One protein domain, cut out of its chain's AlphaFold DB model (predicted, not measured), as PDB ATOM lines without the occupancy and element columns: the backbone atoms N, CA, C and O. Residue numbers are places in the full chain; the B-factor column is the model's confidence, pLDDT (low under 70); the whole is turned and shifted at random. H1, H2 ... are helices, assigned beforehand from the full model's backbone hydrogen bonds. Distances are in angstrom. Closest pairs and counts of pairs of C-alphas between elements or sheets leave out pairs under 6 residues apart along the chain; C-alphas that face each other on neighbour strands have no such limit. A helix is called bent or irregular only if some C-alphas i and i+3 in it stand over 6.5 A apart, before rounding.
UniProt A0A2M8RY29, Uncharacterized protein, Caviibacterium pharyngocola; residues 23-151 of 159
ATOM      1  N   GLU A  23     349.926 334.954 430.304       94.81
ATOM      2  CA  GLU A  23     351.317 335.396 430.428       94.81
ATOM      3  C   GLU A  23     351.699 336.292 429.251       94.81
ATOM      4  O   GLU A  23     352.224 337.397 429.453       94.81
ATOM      5  N   LYS A  24     351.348 335.877 428.030       93.56
ATOM      6  CA  LYS A  24     351.593 336.679 426.835       93.56
ATOM      7  C   LYS A  24     350.783 337.975 426.850       93.56
ATOM      8  O   LYS A  24     351.354 339.034 426.587       93.56
ATOM      9  N   PHE A  25     349.509 337.932 427.251       95.69
ATOM     10  CA  PHE A  25     348.674 339.134 427.369       95.69
ATOM     11  C   PHE A  25     349.267 340.168 428.342       95.69
ATOM     12  O   PHE A  25     349.347 341.360 428.028       95.69
ATOM     13  N   LYS A  26     349.727 339.729 429.524       96.19
ATOM     14  CA  LYS A  26     350.390 340.613 430.502       96.19
ATOM     15  C   LYS A  26     351.679 341.206 429.942       96.19
ATOM     16  O   LYS A  26     351.914 342.404 430.100       96.19
ATOM     17  N   THR A  27     352.485 340.379 429.282       95.75
ATOM     18  CA  THR A  27     353.758 340.786 428.676       95.75
ATOM     19  C   THR A  27     353.545 341.856 427.606       95.75
ATOM     20  O   THR A  27     354.147 342.929 427.670       95.75
ATOM     21  N   ASP A  28     352.620 341.627 426.675       95.75
ATOM     22  CA  ASP A  28     352.309 342.579 425.606       95.75
ATOM     23  C   ASP A  28     351.684 343.868 426.135       95.75
ATOM     24  O   ASP A  28     352.012 344.955 425.659       95.75
ATOM     25  N   THR A  29     350.848 343.776 427.170       96.69
ATOM     26  CA  THR A  29     350.299 344.958 427.849       96.69
ATOM     27  C   THR A  29     351.412 345.784 428.498       96.69
ATOM     28  O   THR A  29     351.399 347.017 428.429       96.69
ATOM     29  N   GLY A  30     352.408 345.119 429.094       96.50
ATOM     30  CA  GLY A  30     353.614 345.755 429.620       96.50
ATOM     31  C   GLY A  30     354.381 346.513 428.536       96.50
ATOM     32  O   GLY A  30     354.653 347.706 428.695       96.50
ATOM     33  N   TYR A  31     354.647 345.861 427.399       96.50
ATOM     34  CA  TYR A  31     355.295 346.498 426.251       96.50
ATOM     35  C   TYR A  31     354.496 347.680 425.704       96.50
ATOM     36  O   TYR A  31     355.070 348.740 425.448       96.50
ATOM     37  N   TYR A  32     353.174 347.540 425.575       96.56
ATOM     38  CA  TYR A  32     352.321 348.621 425.098       96.56
ATOM     39  C   TYR A  32     352.445 349.867 425.979       96.56
ATOM     40  O   TYR A  32     352.677 350.970 425.479       96.56
ATOM     41  N   ASN A  33     352.348 349.701 427.298       96.56
ATOM     42  CA  ASN A  33     352.448 350.816 428.236       96.56
ATOM     43  C   ASN A  33     353.833 351.471 428.218       96.56
ATOM     44  O   ASN A  33     353.926 352.699 428.277       96.56
ATOM     45  N   LEU A  34     354.893 350.675 428.071       96.44
ATOM     46  CA  LEU A  34     356.270 351.159 428.026       96.44
ATOM     47  C   LEU A  34     356.592 351.933 426.733       96.44
ATOM     48  O   LEU A  34     357.317 352.934 426.767       96.44
ATOM     49  N   TYR A  35     356.058 351.493 425.590       97.12
ATOM     50  CA  TYR A  35     356.529 351.936 424.275       97.12
ATOM     51  C   TYR A  35     355.527 352.728 423.430       97.12
ATOM     52  O   TYR A  35     355.955 353.389 422.482       97.12
ATOM     53  N   ARG A  36     354.234 352.794 423.784       96.69
ATOM     54  CA  ARG A  36     353.203 353.505 422.988       96.69
ATOM     55  C   ARG A  36     353.576 354.935 422.594       96.69
ATOM     56  O   ARG A  36     353.251 355.376 421.496       96.69
ATOM     57  N   GLY A  37     354.258 355.675 423.470       97.56
ATOM     58  CA  GLY A  37     354.712 357.038 423.173       97.56
ATOM     59  C   GLY A  37     355.760 357.072 422.058       97.56
ATOM     60  O   GLY A  37     355.650 357.871 421.129       97.56
ATOM     61  N   LYS A  38     356.731 356.152 422.110       97.69
ATOM     62  CA  LYS A  38     357.776 356.003 421.090       97.69
ATOM     63  C   LYS A  38     357.185 355.528 419.766       97.69
ATOM     64  O   LYS A  38     357.472 356.125 418.735       97.69
ATOM     65  N   ALA A  39     356.293 354.539 419.807       98.00
ATOM     66  CA  ALA A  39     355.583 354.042 418.631       98.00
ATOM     67  C   ALA A  39     354.802 355.161 417.918       98.00
ATOM     68  O   ALA A  39     354.945 355.352 416.713       98.00
ATOM     69  N   LYS A  40     354.054 355.990 418.664       98.25
ATOM     70  CA  LYS A  40     353.366 357.165 418.097       98.25
ATOM     71  C   LYS A  40     354.332 358.161 417.454       98.25
ATOM     72  O   LYS A  40     354.032 358.689 416.385       98.25
ATOM     73  N   ALA A  41     355.479 358.412 418.084       98.56
ATOM     74  CA  ALA A  41     356.495 359.291 417.519       98.56
ATOM     75  C   ALA A  41     357.080 358.722 416.214       98.56
ATOM     76  O   ALA A  41     357.179 359.457 415.237       98.56
ATOM     77  N   ILE A  42     357.380 357.418 416.156       98.69
ATOM     78  CA  ILE A  42     357.838 356.739 414.931       98.69
ATOM     79  C   ILE A  42     356.821 356.915 413.799       98.69
ATOM     80  O   ILE A  42     357.200 357.317 412.702       98.69
ATOM     81  N   VAL A  43     355.526 356.707 414.068       98.56
ATOM     82  CA  VAL A  43     354.463 356.906 413.066       98.56
ATOM     83  C   VAL A  43     354.494 358.331 412.498       98.56
ATOM     84  O   VAL A  43     354.411 358.522 411.287       98.56
ATOM     85  N   ILE A  44     354.654 359.348 413.348       98.50
ATOM     86  CA  ILE A  44     354.728 360.752 412.913       98.50
ATOM     87  C   ILE A  44     355.994 361.012 412.086       98.50
ATOM     88  O   ILE A  44     355.933 361.660 411.040       98.50
ATOM     89  N   LEU A  45     357.143 360.508 412.541       98.69
ATOM     90  CA  LEU A  45     358.434 360.699 411.881       98.69
ATOM     91  C   LEU A  45     358.457 360.052 410.491       98.69
ATOM     92  O   LEU A  45     358.936 360.679 409.548       98.69
ATOM     93  N   LEU A  46     357.882 358.854 410.357       98.56
ATOM     94  CA  LEU A  46     357.869 358.078 409.116       98.56
ATOM     95  C   LEU A  46     356.681 358.386 408.191       98.56
ATOM     96  O   LEU A  46     356.694 357.959 407.041       98.56
ATOM     97  N   THR A  47     355.687 359.175 408.619       98.12
ATOM     98  CA  THR A  47     354.532 359.549 407.773       98.12
ATOM     99  C   THR A  47     354.928 360.065 406.374       98.12
ATOM    100  O   THR A  47     354.308 359.631 405.403       98.12
ATOM    101  N   PRO A  48     355.960 360.920 406.201       97.44
ATOM    102  CA  PRO A  48     356.380 361.362 404.868       97.44
ATOM    103  C   PRO A  48     356.864 360.227 403.950       97.44
ATOM    104  O   PRO A  48     356.675 360.305 402.737       97.44
ATOM    105  N   PHE A  49     357.444 359.160 404.510       97.38
ATOM    106  CA  PHE A  49     357.910 357.988 403.757       97.38
ATOM    107  C   PHE A  49     356.742 357.154 403.206       97.38
ATOM    108  O   PHE A  49     356.903 356.474 402.198       97.38
ATOM    109  N   ASN A  50     355.543 357.290 403.788       95.50
ATOM    110  CA  ASN A  50     354.308 356.627 403.355       95.50
ATOM    111  C   ASN A  50     353.551 357.370 402.244       95.50
ATOM    112  O   ASN A  50     352.347 357.198 402.067       95.50
ATOM    113  N   THR A  51     354.240 358.246 401.519       92.81
ATOM    114  CA  THR A  51     353.690 358.948 400.355       92.81
ATOM    115  C   THR A  51     354.290 358.375 399.074       92.81
ATOM    116  O   THR A  51     355.325 357.703 399.095       92.81
ATOM    117  N   SER A  52     353.650 358.607 397.925       82.38
ATOM    118  CA  SER A  52     354.129 358.084 396.638       82.38
ATOM    119  C   SER A  52     355.553 358.553 396.316       82.38
ATOM    120  O   SER A  52     356.393 357.714 395.990       82.38
ATOM    121  N   ASN A  53     355.836 359.849 396.502       88.75
ATOM    122  CA  ASN A  53     357.000 360.500 395.894       88.75
ATOM    123  C   ASN A  53     357.955 361.208 396.867       88.75
ATOM    124  O   ASN A  53     359.006 361.654 396.420       88.75
ATOM    125  N   SER A  54     357.659 361.324 398.171       93.69
ATOM    126  CA  SER A  54     358.458 362.202 399.050       93.69
ATOM    127  C   SER A  54     359.942 361.833 399.126       93.69
ATOM    128  O   SER A  54     360.763 362.736 399.270       93.69
ATOM    129  N   VAL A  55     360.296 360.543 399.060       95.44
ATOM    130  CA  VAL A  55     361.705 360.112 399.072       95.44
ATOM    131  C   VAL A  55     362.389 360.485 397.758       95.44
ATOM    132  O   VAL A  55     363.414 361.155 397.795       95.44
ATOM    133  N   LYS A  56     361.798 360.136 396.606       93.31
ATOM    134  CA  LYS A  56     362.329 360.511 395.286       93.31
ATOM    135  C   LYS A  56     362.507 362.026 395.168       93.31
ATOM    136  O   LYS A  56     363.593 362.490 394.861       93.31
ATOM    137  N   GLU A  57     361.471 362.793 395.501       94.06
ATOM    138  CA  GLU A  57     361.491 364.257 395.439       94.06
ATOM    139  C   GLU A  57     362.596 364.858 396.319       94.06
ATOM    140  O   GLU A  57     363.221 365.843 395.944       94.06
ATOM    141  N   ALA A  58     362.882 364.260 397.480       95.50
ATOM    142  CA  ALA A  58     363.977 364.717 398.327       95.50
ATOM    143  C   ALA A  58     365.351 364.536 397.664       95.50
ATOM    144  O   ALA A  58     366.210 365.400 397.822       95.50
ATOM    145  N   PHE A  59     365.558 363.442 396.927       93.25
ATOM    146  CA  PHE A  59     366.781 363.214 396.154       93.25
ATOM    147  C   PHE A  59     366.841 364.076 394.883       93.25
ATOM    148  O   PHE A  59     367.905 364.617 394.584       93.25
ATOM    149  N   ASP A  60     365.714 364.275 394.191       91.69
ATOM    150  CA  ASP A  60     365.615 365.163 393.024       91.69
ATOM    151  C   ASP A  60     365.945 366.622 393.395       91.69
ATOM    152  O   ASP A  60     366.715 367.282 392.707       91.69
ATOM    153  N   LEU A  61     365.389 367.139 394.498       93.12
ATOM    154  CA  LEU A  61     365.687 368.496 394.975       93.12
ATOM    155  C   LEU A  61     367.148 368.623 395.419       93.12
ATOM    156  O   LEU A  61     367.806 369.619 395.119       93.12
ATOM    157  N   TYR A  62     367.679 367.590 396.079       92.69
ATOM    158  CA  TYR A  62     369.073 367.569 396.510       92.69
ATOM    159  C   TYR A  62     370.042 367.667 395.323       92.69
ATOM    160  O   TYR A  62     370.997 368.442 395.389       92.69
ATOM    161  N   SER A  63     369.789 366.945 394.224       88.88
ATOM    162  CA  SER A  63     370.626 367.013 393.014       88.88
ATOM    163  C   SER A  63     370.527 368.360 392.288       88.88
ATOM    164  O   SER A  63     371.479 368.772 391.629       88.88
ATOM    165  N   GLN A  64     369.421 369.087 392.472       91.38
ATOM    166  CA  GLN A  64     369.218 370.456 391.981       91.38
ATOM    167  C   GLN A  64     369.841 371.532 392.892       91.38
ATOM    168  O   GLN A  64     369.776 372.717 392.575       91.38
ATOM    169  N   GLY A  65     370.453 371.142 394.015       93.00
ATOM    170  CA  GLY A  65     371.089 372.061 394.960       93.00
ATOM    171  C   GLY A  65     370.185 372.555 396.093       93.00
ATOM    172  O   GLY A  65     370.627 373.401 396.871       93.00
ATOM    173  N   ASP A  66     368.967 372.017 396.245       96.38
ATOM    174  CA  ASP A  66     368.103 372.254 397.409       96.38
ATOM    175  C   ASP A  66     368.091 371.040 398.362       96.38
ATOM    176  O   ASP A  66     367.324 370.087 398.199       96.38
ATOM    177  N   PRO A  67     368.911 371.058 399.427       95.62
ATOM    178  CA  PRO A  67     369.005 369.951 400.367       95.62
ATOM    179  C   PRO A  67     367.938 369.977 401.472       95.62
ATOM    180  O   PRO A  67     367.990 369.141 402.378       95.62
ATOM    181  N   THR A  68     367.008 370.936 401.473       97.69
ATOM    182  CA  THR A  68     366.110 371.191 402.613       97.69
ATOM    183  C   THR A  68     365.248 369.977 402.940       97.69
ATOM    184  O   THR A  68     365.234 369.497 404.080       97.69
ATOM    185  N   LYS A  69     364.568 369.428 401.926       96.81
ATOM    186  CA  LYS A  69     363.710 368.248 402.083       96.81
ATOM    187  C   LYS A  69     364.524 367.007 402.441       96.81
ATOM    188  O   LYS A  69     364.151 366.276 403.357       96.81
ATOM    189  N   TRP A  70     365.664 366.817 401.779       97.00
ATOM    190  CA  TRP A  70     366.585 365.715 402.045       97.00
ATOM    191  C   TRP A  70     367.039 365.688 403.507       97.00
ATOM    192  O   TRP A  70     366.837 364.690 404.198       97.00
ATOM    193  N   ARG A  71     367.552 366.813 404.027       97.88
ATOM    194  CA  ARG A  71     368.003 366.922 405.426       97.88
ATOM    195  C   ARG A  71     366.863 366.674 406.409       97.88
ATOM    196  O   ARG A  71     367.075 366.020 407.429       97.88
ATOM    197  N   ASN A  72     365.660 367.165 406.104       98.19
ATOM    198  CA  ASN A  72     364.490 366.926 406.944       98.19
ATOM    199  C   ASN A  72     364.145 365.433 407.034       98.19
ATOM    200  O   ASN A  72     363.931 364.925 408.136       98.19
ATOM    201  N   LEU A  73     364.116 364.727 405.901       98.19
ATOM    202  CA  LEU A  73     363.799 363.299 405.880       98.19
ATOM    203  C   LEU A  73     364.882 362.452 406.555       98.19
ATOM    204  O   LEU A  73     364.532 361.563 407.327       98.19
ATOM    205  N   VAL A  74     366.167 362.768 406.362       97.56
ATOM    206  CA  VAL A  74     367.266 362.104 407.091       97.56
ATOM    207  C   VAL A  74     367.132 362.293 408.595       97.56
ATOM    208  O   VAL A  74     367.253 361.328 409.346       97.56
ATOM    209  N   GLY A  75     366.865 363.522 409.049       98.50
ATOM    210  CA  GLY A  75     366.677 363.811 410.471       98.50
ATOM    211  C   GLY A  75     365.542 362.982 411.072       98.50
ATOM    212  O   GLY A  75     365.725 362.333 412.102       98.50
ATOM    213  N   ARG A  76     364.399 362.925 410.375       98.69
ATOM    214  CA  ARG A  76     363.248 362.109 410.782       98.69
ATOM    215  C   ARG A  76     363.569 360.619 410.827       98.69
ATOM    216  O   ARG A  76     363.211 359.960 411.798       98.69
ATOM    217  N   LEU A  77     364.238 360.098 409.798       98.62
ATOM    218  CA  LEU A  77     364.619 358.689 409.718       98.62
ATOM    219  C   LEU A  77     365.583 358.305 410.844       98.62
ATOM    220  O   LEU A  77     365.385 357.285 411.498       98.62
ATOM    221  N   ASN A  78     366.585 359.142 411.120       98.56
ATOM    222  CA  ASN A  78     367.540 358.917 412.203       98.56
ATOM    223  C   ASN A  78     366.856 358.901 413.575       98.56
ATOM    224  O   ASN A  78     367.125 358.009 414.381       98.56
ATOM    225  N   GLU A  79     365.952 359.847 413.836       98.56
ATOM    226  CA  GLU A  79     365.201 359.869 415.091       98.56
ATOM    227  C   GLU A  79     364.267 358.654 415.208       98.56
ATOM    228  O   GLU A  79     364.174 358.035 416.270       98.56
ATOM    229  N   ALA A  80     363.611 358.263 414.112       98.56
ATOM    230  CA  ALA A  80     362.757 357.082 414.090       98.56
ATOM    231  C   ALA A  80     363.571 355.808 414.363       98.56
ATOM    232  O   ALA A  80     363.136 354.978 415.158       98.56
ATOM    233  N   ARG A  81     364.777 355.691 413.786       97.94
ATOM    234  CA  ARG A  81     365.704 354.571 414.006       97.94
ATOM    235  C   ARG A  81     366.084 354.431 415.480       97.94
ATOM    236  O   ARG A  81     365.988 353.334 416.018       97.94
ATOM    237  N   GLN A  82     366.464 355.528 416.139       98.12
ATOM    238  CA  GLN A  82     366.808 355.513 417.568       98.12
ATOM    239  C   GLN A  82     365.632 355.016 418.418       98.12
ATOM    240  O   GLN A  82     365.780 354.087 419.208       98.12
ATOM    241  N   LYS A  83     364.430 355.560 418.190       97.81
ATOM    242  CA  LYS A  83     363.231 355.121 418.920       97.81
ATOM    243  C   LYS A  83     362.857 353.669 418.608       97.81
ATOM    244  O   LYS A  83     362.400 352.965 419.501       97.81
ATOM    245  N   GLY A  84     363.037 353.218 417.365       97.00
ATOM    246  CA  GLY A  84     362.796 351.831 416.963       97.00
ATOM    247  C   GLY A  84     363.723 350.856 417.689       97.00
ATOM    248  O   GLY A  84     363.265 349.837 418.198       97.00
ATOM    249  N   GLN A  85     365.009 351.195 417.809       95.69
ATOM    250  CA  GLN A  85     365.984 350.397 418.558       95.69
ATOM    251  C   GLN A  85     365.626 350.286 420.045       95.69
ATOM    252  O   GLN A  85     365.763 349.211 420.620       95.69
ATOM    253  N   GLU A  86     365.113 351.361 420.650       95.56
ATOM    254  CA  GLU A  86     364.638 351.350 422.042       95.56
ATOM    255  C   GLU A  86     363.395 350.474 422.252       95.56
ATOM    256  O   GLU A  86     363.212 349.944 423.344       95.56
ATOM    257  N   ILE A  87     362.530 350.330 421.241       93.81
ATOM    258  CA  ILE A  87     361.410 349.376 421.286       93.81
ATOM    259  C   ILE A  87     361.952 347.944 421.235       93.81
ATOM    260  O   ILE A  87     361.470 347.079 421.962       93.81
ATOM    261  N   GLY A  88     362.970 347.699 420.408       85.62
ATOM    262  CA  GLY A  88     363.589 346.389 420.240       85.62
ATOM    263  C   GLY A  88     362.776 345.437 419.358       85.62
ATOM    264  O   GLY A  88     361.665 345.738 418.916       85.62
ATOM    265  N   ALA A  89     363.362 344.275 419.077       78.06
ATOM    266  CA  ALA A  89     362.728 343.224 418.288       78.06
ATOM    267  C   ALA A  89     361.828 342.327 419.161       78.06
ATOM    268  O   ALA A  89     361.995 342.260 420.377       78.06
ATOM    269  N   PHE A  90     360.896 341.612 418.522       84.12
ATOM    270  CA  PHE A  90     360.094 340.540 419.138       84.12
ATOM    271  C   PHE A  90     359.206 340.962 420.326       84.12
ATOM    272  O   PHE A  90     359.128 340.277 421.342       84.12
ATOM    273  N   ASN A  91     358.490 342.077 420.187       90.56
ATOM    274  CA  ASN A  91     357.445 342.499 421.123       90.56
ATOM    275  C   ASN A  91     356.175 342.960 420.387       90.56
ATOM    276  O   ASN A  91     356.151 343.027 419.154       90.56
ATOM    277  N   TYR A  92     355.138 343.309 421.155       92.62
ATOM    278  CA  TYR A  92     353.843 343.791 420.652       92.62
ATOM    279  C   TYR A  92     353.946 344.977 419.670       92.62
ATOM    280  O   TYR A  92     353.087 345.150 418.813       92.62
ATOM    281  N   MET A  93     355.007 345.786 419.762       95.25
ATOM    282  CA  MET A  93     355.272 346.943 418.897       95.25
ATOM    283  C   MET A  93     356.428 346.719 417.909       95.25
ATOM    284  O   MET A  93     356.961 347.685 417.362       95.25
ATOM    285  N   SER A  94     356.823 345.468 417.658       95.75
ATOM    286  CA  SER A  94     357.930 345.136 416.745       95.75
ATOM    287  C   SER A  94     357.738 345.678 415.324       95.75
ATOM    288  O   SER A  94     358.720 346.073 414.696       95.75
ATOM    289  N   SER A  95     356.493 345.819 414.862       97.75
ATOM    290  CA  SER A  95     356.177 346.448 413.573       97.75
ATOM    291  C   SER A  95     356.692 347.886 413.461       97.75
ATOM    292  O   SER A  95     357.074 348.337 412.385       97.75
ATOM    293  N   CYS A  96     356.813 348.614 414.575       98.31
ATOM    294  CA  CYS A  96     357.402 349.948 414.571       98.31
ATOM    295  C   CYS A  96     358.906 349.929 414.292       98.31
ATOM    296  O   CYS A  96     359.388 350.768 413.533       98.31
ATOM    297  N   LEU A  97     359.649 348.971 414.856       98.06
ATOM    298  CA  LEU A  97     361.054 348.773 414.499       98.06
ATOM    299  C   LEU A  97     361.165 348.326 413.034       98.06
ATOM    300  O   LEU A  97     361.946 348.905 412.281       98.06
ATOM    301  N   ASN A  98     360.341 347.377 412.592       98.25
ATOM    302  CA  ASN A  98     360.364 346.906 411.208       98.25
ATOM    303  C   ASN A  98     360.067 348.036 410.212       98.25
ATOM    304  O   ASN A  98     360.792 348.180 409.230       98.25
ATOM    305  N   ALA A  99     359.094 348.906 410.495       98.56
ATOM    306  CA  ALA A  99     358.815 350.085 409.679       98.56
ATOM    307  C   ALA A  99     360.046 351.002 409.568       98.56
ATOM    308  O   ALA A  99     360.355 351.489 408.482       98.56
ATOM    309  N   THR A 100     360.801 351.203 410.657       98.50
ATOM    310  CA  THR A 100     362.048 351.990 410.600       98.50
ATOM    311  C   THR A 100     363.114 351.325 409.730       98.50
ATOM    312  O   THR A 100     363.777 352.015 408.961       98.50
ATOM    313  N   ILE A 101     363.242 349.994 409.791       98.44
ATOM    314  CA  ILE A 101     364.192 349.224 408.975       98.44
ATOM    315  C   ILE A 101     363.828 349.326 407.491       98.44
ATOM    316  O   ILE A 101     364.692 349.576 406.657       98.44
ATOM    317  N   GLN A 102     362.550 349.171 407.144       98.56
ATOM    318  CA  GLN A 102     362.114 349.262 405.749       98.56
ATOM    319  C   GLN A 102     362.250 350.691 405.201       98.56
ATOM    320  O   GLN A 102     362.677 350.864 404.061       98.56
ATOM    321  N   ALA A 103     361.980 351.718 406.014       98.62
ATOM    322  CA  ALA A 103     362.241 353.109 405.638       98.62
ATOM    323  C   ALA A 103     363.741 353.373 405.394       98.62
ATOM    324  O   ALA A 103     364.092 354.110 404.472       98.62
ATOM    325  N   ASP A 104     364.624 352.742 406.175       98.31
ATOM    326  CA  ASP A 104     366.074 352.798 405.972       98.31
ATOM    327  C   ASP A 104     366.493 352.144 404.651       98.31
ATOM    328  O   ASP A 104     367.227 352.738 403.863       98.31
ATOM    329  N   LEU A 105     365.952 350.960 404.351       98.19
ATOM    330  CA  LEU A 105     366.179 350.278 403.076       98.19
ATOM    331  C   LEU A 105     365.713 351.131 401.891       98.19
ATOM    332  O   LEU A 105     366.469 351.312 400.937       98.19
ATOM    333  N   MET A 106     364.507 351.705 401.963       97.69
ATOM    334  CA  MET A 106     364.013 352.645 400.950       97.69
ATOM    335  C   MET A 106     364.993 353.805 400.748       97.69
ATOM    336  O   MET A 106     365.337 354.134 399.615       97.69
ATOM    337  N   TRP A 107     365.465 354.415 401.837       97.38
ATOM    338  CA  TRP A 107     366.408 355.526 401.779       97.38
ATOM    339  C   TRP A 107     367.734 355.139 401.109       97.38
ATOM    340  O   TRP A 107     368.220 355.857 400.234       97.38
ATOM    341  N   ASN A 108     368.292 353.981 401.464       95.69
ATOM    342  CA  ASN A 108     369.571 353.498 400.938       95.69
ATOM    343  C   ASN A 108     369.498 353.123 399.447       95.69
ATOM    344  O   ASN A 108     370.411 353.450 398.682       95.69
ATOM    345  N   TYR A 109     368.408 352.488 399.002       95.00
ATOM    346  CA  TYR A 109     368.212 352.220 397.573       95.00
ATOM    347  C   TYR A 109     367.994 353.515 396.785       95.00
ATOM    348  O   TYR A 109     368.594 353.689 395.727       95.00
ATOM    349  N   ALA A 110     367.212 354.459 397.321       93.62
ATOM    350  CA  ALA A 110     367.020 355.774 396.711       93.62
ATOM    351  C   ALA A 110     368.338 356.556 396.565       93.62
ATOM    352  O   ALA A 110     368.590 357.156 395.516       93.62
ATOM    353  N   ALA A 111     369.209 356.490 397.578       92.25
ATOM    354  CA  ALA A 111     370.544 357.070 397.517       92.25
ATOM    355  C   ALA A 111     371.373 356.443 396.391       92.25
ATOM    356  O   ALA A 111     371.856 357.174 395.531       92.25
ATOM    357  N   THR A 112     371.455 355.109 396.339       89.88
ATOM    358  CA  THR A 112     372.214 354.371 395.314       89.88
ATOM    359  C   THR A 112     371.766 354.714 393.888       89.88
ATOM    360  O   THR A 112     372.608 354.946 393.021       89.88
ATOM    361  N   MET A 113     370.451 354.809 393.649       89.12
ATOM    362  CA  MET A 113     369.895 355.175 392.337       89.12
ATOM    363  C   MET A 113     370.287 356.592 391.894       89.12
ATOM    364  O   MET A 113     370.402 356.858 390.700       89.12
ATOM    365  N   THR A 114     370.505 357.498 392.851       81.00
ATOM    366  CA  THR A 114     370.764 358.920 392.586       81.00
ATOM    367  C   THR A 114     372.264 359.235 392.524       81.00
ATOM    368  O   THR A 114     372.698 359.998 391.666       81.00
ATOM    369  N   THR A 115     373.088 358.647 393.399       69.94
ATOM    370  CA  THR A 115     374.523 358.980 393.513       69.94
ATOM    371  C   THR A 115     375.382 358.423 392.384       69.94
ATOM    372  O   THR A 115     376.452 358.963 392.122       69.94
ATOM    373  N   ASN A 116     374.925 357.373 391.700       63.69
ATOM    374  CA  ASN A 116     375.679 356.752 390.608       63.69
ATOM    375  C   ASN A 116     375.370 357.364 389.230       63.69
ATOM    376  O   ASN A 116     375.893 356.885 388.227       63.69
ATOM    377  N   GLY A 117     374.513 358.392 389.156       58.31
ATOM    378  CA  GLY A 117     374.123 359.022 387.887       58.31
ATOM    379  C   GLY A 117     373.332 358.103 386.948       58.31
ATOM    380  O   GLY A 117     373.232 358.389 385.760       58.31
ATOM    381  N   LEU A 118     372.793 356.996 387.470       60.69
ATOM    382  CA  LEU A 118     372.113 355.964 386.685       60.69
ATOM    383  C   LEU A 118     370.631 356.275 386.426       60.69
ATOM    384  O   LEU A 118     370.022 355.569 385.630       60.69
ATOM    385  N   ASP A 119     370.063 357.292 387.094       72.44
ATOM    386  CA  ASP A 119     368.630 357.652 387.080       72.44
ATOM    387  C   ASP A 119     367.706 356.424 386.959       72.44
ATOM    388  O   ASP A 119     366.776 356.359 386.152       72.44
ATOM    389  N   GLU A 120     367.987 355.410 387.788       85.81
ATOM    390  CA  GLU A 120     367.287 354.118 387.773       85.81
ATOM    391  C   GLU A 120     365.797 354.259 388.115       85.81
ATOM    392  O   GLU A 120     365.027 353.324 387.918       85.81
ATOM    393  N   TRP A 121     365.365 355.432 388.590       88.50
ATOM    394  CA  TRP A 121     363.963 355.756 388.838       88.50
ATOM    395  C   TRP A 121     363.071 355.540 387.616       88.50
ATOM    396  O   TRP A 121     361.896 355.209 387.779       88.50
ATOM    397  N   ASN A 122     363.624 355.727 386.415       86.50
ATOM    398  CA  ASN A 122     362.899 355.622 385.152       86.50
ATOM    399  C   ASN A 122     363.085 354.262 384.452       86.50
ATOM    400  O   ASN A 122     362.428 354.013 383.440       86.50
ATOM    401  N   ASP A 123     363.928 353.370 384.984       89.75
ATOM    402  CA  ASP A 123     364.114 352.017 384.455       89.75
ATOM    403  C   ASP A 123     363.359 350.984 385.317       89.75
ATOM    404  O   ASP A 123     363.849 350.573 386.372       89.75
ATOM    405  N   PRO A 124     362.189 350.481 384.875       89.62
ATOM    406  CA  PRO A 124     361.414 349.495 385.632       89.62
ATOM    407  C   PRO A 124     362.156 348.164 385.839       89.62
ATOM    408  O   PRO A 124     361.771 347.365 386.701       89.62
ATOM    409  N   ASN A 125     363.207 347.893 385.059       91.50
ATOM    410  CA  ASN A 125     364.008 346.686 385.191       91.50
ATOM    411  C   ASN A 125     365.171 346.831 386.169       91.50
ATOM    412  O   ASN A 125     365.698 345.791 386.591       91.50
ATOM    413  N   ALA A 126     365.503 348.059 386.569       92.50
ATOM    414  CA  ALA A 126     366.611 348.359 387.453       92.50
ATOM    415  C   ALA A 126     366.496 347.617 388.788       92.50
ATOM    416  O   ALA A 126     365.435 347.543 389.424       92.50
ATOM    417  N   PHE A 127     367.618 347.043 389.220       92.62
ATOM    418  CA  PHE A 127     367.676 346.256 390.444       92.62
ATOM    419  C   PHE A 127     367.331 347.109 391.670       92.62
ATOM    420  O   PHE A 127     366.485 346.701 392.468       92.62
ATOM    421  N   ASN A 128     367.911 348.308 391.806       93.88
ATOM    422  CA  ASN A 128     367.669 349.134 392.988       93.88
ATOM    423  C   ASN A 128     366.231 349.658 393.029       93.88
ATOM    424  O   ASN A 128     365.656 349.718 394.114       93.88
ATOM    425  N   LEU A 129     365.609 349.943 391.878       94.38
ATOM    426  CA  LEU A 129     364.195 350.326 391.835       94.38
ATOM    427  C   LEU A 129     363.288 349.178 392.304       94.38
ATOM    428  O   LEU A 129     362.354 349.391 393.080       94.38
ATOM    429  N   LYS A 130     363.577 347.936 391.892       96.19
ATOM    430  CA  LYS A 130     362.848 346.746 392.369       96.19
ATOM    431  C   LYS A 130     362.995 346.562 393.877       96.19
ATOM    432  O   LYS A 130     361.995 346.318 394.555       96.19
ATOM    433  N   MET A 131     364.208 346.724 394.403       96.88
ATOM    434  CA  MET A 131     364.476 346.601 395.836       96.88
ATOM    435  C   MET A 131     363.847 347.737 396.651       96.88
ATOM    436  O   MET A 131     363.226 347.472 397.680       96.88
ATOM    437  N   TYR A 132     363.904 348.976 396.156       96.19
ATOM    438  CA  TYR A 132     363.197 350.121 396.727       96.19
ATOM    439  C   TYR A 132     361.692 349.855 396.814       96.19
ATOM    440  O   TYR A 132     361.089 350.028 397.870       96.19
ATOM    441  N   ASN A 133     361.081 349.380 395.726       96.25
ATOM    442  CA  ASN A 133     359.648 349.093 395.687       96.25
ATOM    443  C   ASN A 133     359.257 347.923 396.600       96.25
ATOM    444  O   ASN A 133     358.173 347.937 397.183       96.25
ATOM    445  N   GLN A 134     360.121 346.917 396.755       97.81
ATOM    446  CA  GLN A 134     359.905 345.850 397.732       97.81
ATOM    447  C   GLN A 134     359.976 346.378 399.167       97.81
ATOM    448  O   GLN A 134     359.079 346.090 399.959       97.81
ATOM    449  N   ALA A 135     360.997 347.176 399.486       98.19
ATOM    450  CA  ALA A 135     361.124 347.820 400.788       98.19
ATOM    451  C   ALA A 135     359.921 348.727 401.074       98.19
ATOM    452  O   ALA A 135     359.382 348.693 402.171       98.19
ATOM    453  N   LYS A 136     359.428 349.458 400.067       98.06
ATOM    454  CA  LYS A 136     358.229 350.293 400.172       98.06
ATOM    455  C   LYS A 136     356.974 349.494 400.516       98.06
ATOM    456  O   LYS A 136     356.260 349.877 401.433       98.06
ATOM    457  N   ARG A 137     356.722 348.370 399.838       98.12
ATOM    458  CA  ARG A 137     355.576 347.502 400.163       98.12
ATOM    459  C   ARG A 137     355.649 346.982 401.596       98.12
ATOM    460  O   ARG A 137     354.662 347.027 402.321       98.12
ATOM    461  N   ASN A 138     356.824 346.518 402.012       98.50
ATOM    462  CA  ASN A 138     357.030 346.043 403.378       98.50
ATOM    463  C   ASN A 138     356.880 347.184 404.393       98.50
ATOM    464  O   ASN A 138     356.271 347.000 405.440       98.50
ATOM    465  N   PHE A 139     357.402 348.369 404.073       98.62
ATOM    466  CA  PHE A 139     357.237 349.569 404.881       98.62
ATOM    467  C   PHE A 139     355.761 349.914 405.065       98.62
ATOM    468  O   PHE A 139     355.353 350.143 406.191       98.62
ATOM    469  N   GLU A 140     354.957 349.928 404.001       98.38
ATOM    470  CA  GLU A 140     353.532 350.280 404.067       98.38
ATOM    471  C   GLU A 140     352.745 349.323 404.978       98.38
ATOM    472  O   GLU A 140     351.912 349.776 405.768       98.38
ATOM    473  N   LEU A 141     353.056 348.022 404.924       98.31
ATOM    474  CA  LEU A 141     352.488 347.009 405.819       98.31
ATOM    475  C   LEU A 141     352.885 347.272 407.280       98.31
ATOM    476  O   LEU A 141     352.029 347.522 408.127       98.31
ATOM    477  N   GLU A 142     354.187 347.318 407.557       98.31
ATOM    478  CA  GLU A 142     354.723 347.485 408.914       98.31
ATOM    479  C   GLU A 142     354.358 348.848 409.522       98.31
ATOM    480  O   GLU A 142     354.103 348.975 410.719       98.31
ATOM    481  N   PHE A 143     354.290 349.894 408.699       98.44
ATOM    482  CA  PHE A 143     353.869 351.231 409.103       98.44
ATOM    483  C   PHE A 143     352.384 351.261 409.469       98.44
ATOM    484  O   PHE A 143     352.013 351.893 410.465       98.44
ATOM    485  N   SER A 144     351.533 350.578 408.698       98.25
ATOM    486  CA  SER A 144     350.113 350.420 409.020       98.25
ATOM    487  C   SER A 144     349.931 349.680 410.347       98.25
ATOM    488  O   SER A 144     349.198 350.153 411.223       98.25
ATOM    489  N   ASP A 145     350.665 348.587 410.545       97.44
ATOM    490  CA  ASP A 145     350.609 347.805 411.778       97.44
ATOM    491  C   ASP A 145     351.139 348.603 412.968       97.44
ATOM    492  O   ASP A 145     350.460 348.697 413.989       97.44
ATOM    493  N   CYS A 146     352.280 349.284 412.826       98.25
ATOM    494  CA  CYS A 146     352.815 350.188 413.846       98.25
ATOM    495  C   CYS A 146     351.793 351.274 414.218       98.25
ATOM    496  O   CYS A 146     351.554 351.567 415.395       98.25
ATOM    497  N   LYS A 147     351.127 351.862 413.217       97.88
ATOM    498  CA  LYS A 147     350.066 352.849 413.433       97.88
ATOM    499  C   LYS A 147     348.893 352.260 414.215       97.88
ATOM    500  O   LYS A 147     348.373 352.964 415.082       97.88
ATOM    501  N   SER A 148     348.516 351.011 413.955       97.19
ATOM    502  CA  SER A 148     347.474 350.296 414.697       97.19
ATOM    503  C   SER A 148     347.890 350.037 416.152       97.19
ATOM    504  O   SER A 148     347.290 350.596 417.075       97.19
ATOM    505  N   VAL A 149     348.987 349.306 416.374       95.06
ATOM    506  CA  VAL A 149     349.445 348.894 417.719       95.06
ATOM    507  C   VAL A 149     349.900 350.069 418.590       95.06
ATOM    508  O   VAL A 149     349.886 349.993 419.814       95.06
ATOM    509  N   SER A 150     350.264 351.211 417.992       96.25
ATOM    510  CA  SER A 150     350.572 352.442 418.742       96.25
ATOM    511  C   SER A 150     349.340 353.108 419.372       96.25
ATOM    512  O   SER A 150     349.476 353.984 420.236       96.25
ATOM    513  N   ARG A 151     348.134 352.746 418.921       95.56
ATOM    514  CA  ARG A 151     346.855 353.344 419.340       95.56
ATOM    515  C   ARG A 151     345.965 352.357 420.076       95.56
ATOM    516  O   ARG A 151     345.193 352.789 420.930       95.56
TER     517      ARG A 151
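Overview. This is residues 23 to 151 of the 159 residues of an uncharacterized protein of Caviibacterium pharyngocola (UniProt A0A2M8RY29). Four helical pieces, H1b, H3, H4 and H5, form an up-and-down bundle, each running against the one before it in the chain. Beyond one end the bent helix H1 turns off into its first arm, H1a, which touches no helix; near the other end short H2 packs on H3 and H4. The printed part has 129 residues with five named helices, H1 to H5 in that order, and no named strand: all helix. It is compact, with a radius of gyration of the C-alphas of 15.8 A, but elongated, spanning 53 by 30 by 19 A.

Arrangement. The longest helix, H1, residues 23 to 50, was assigned as one helix by its hydrogen bonds but is bent: C-alphas 34 and 37 are 7.8 A apart. Its arms H1a, residues 23 to 34, and H1b, residues 37 to 50, are about perpendicular at 75 degrees; H1b is irregular, with C-alphas 45 and 48 7.3 A apart. H1b touches H3, residues 68 to 87, closest at the C-alphas of Ile 42 and Ala 80, 5.0 A. H3 forms a hairpin with H4, residues 94 to 115, closest at the C-alphas of Gly 84 and Leu 97, 4.3 A. H4 forms another with H5, residues 127 to 149, at a shallow tilt of 26 degrees, closest at the C-alphas of Cys 96 and Cys 146, 4.7 A. H3 and H5 are apart. H2, residues 54 to 63, touches H3, closest at the C-alphas of Ala 58 and Trp 70, 4.6 A. Every O i to N i+4 pair is within hydrogen-bond range in H1a, H2, H3, H4 and H5; in H1b 7 of 10 are.

Along the chain. H1a begins at C-alpha 23 (351.317, 335.396, 430.428) and is 16.7 A long; H1b is 19.8 A, H2 14.4 A, H3 29.1 A and H4 31.7 A. H5, 32.9 A, ends at C-alpha 149 (349.445, 348.894, 417.719).

Size, cuts and confidence. The C-alphas farthest apart, of Glu 23 and Gln 64, are 55.0 A apart. The printed part has no cut; the link from H4 to H5 is long, 11 residues. Residues 115 to 118 have pLDDT under 70.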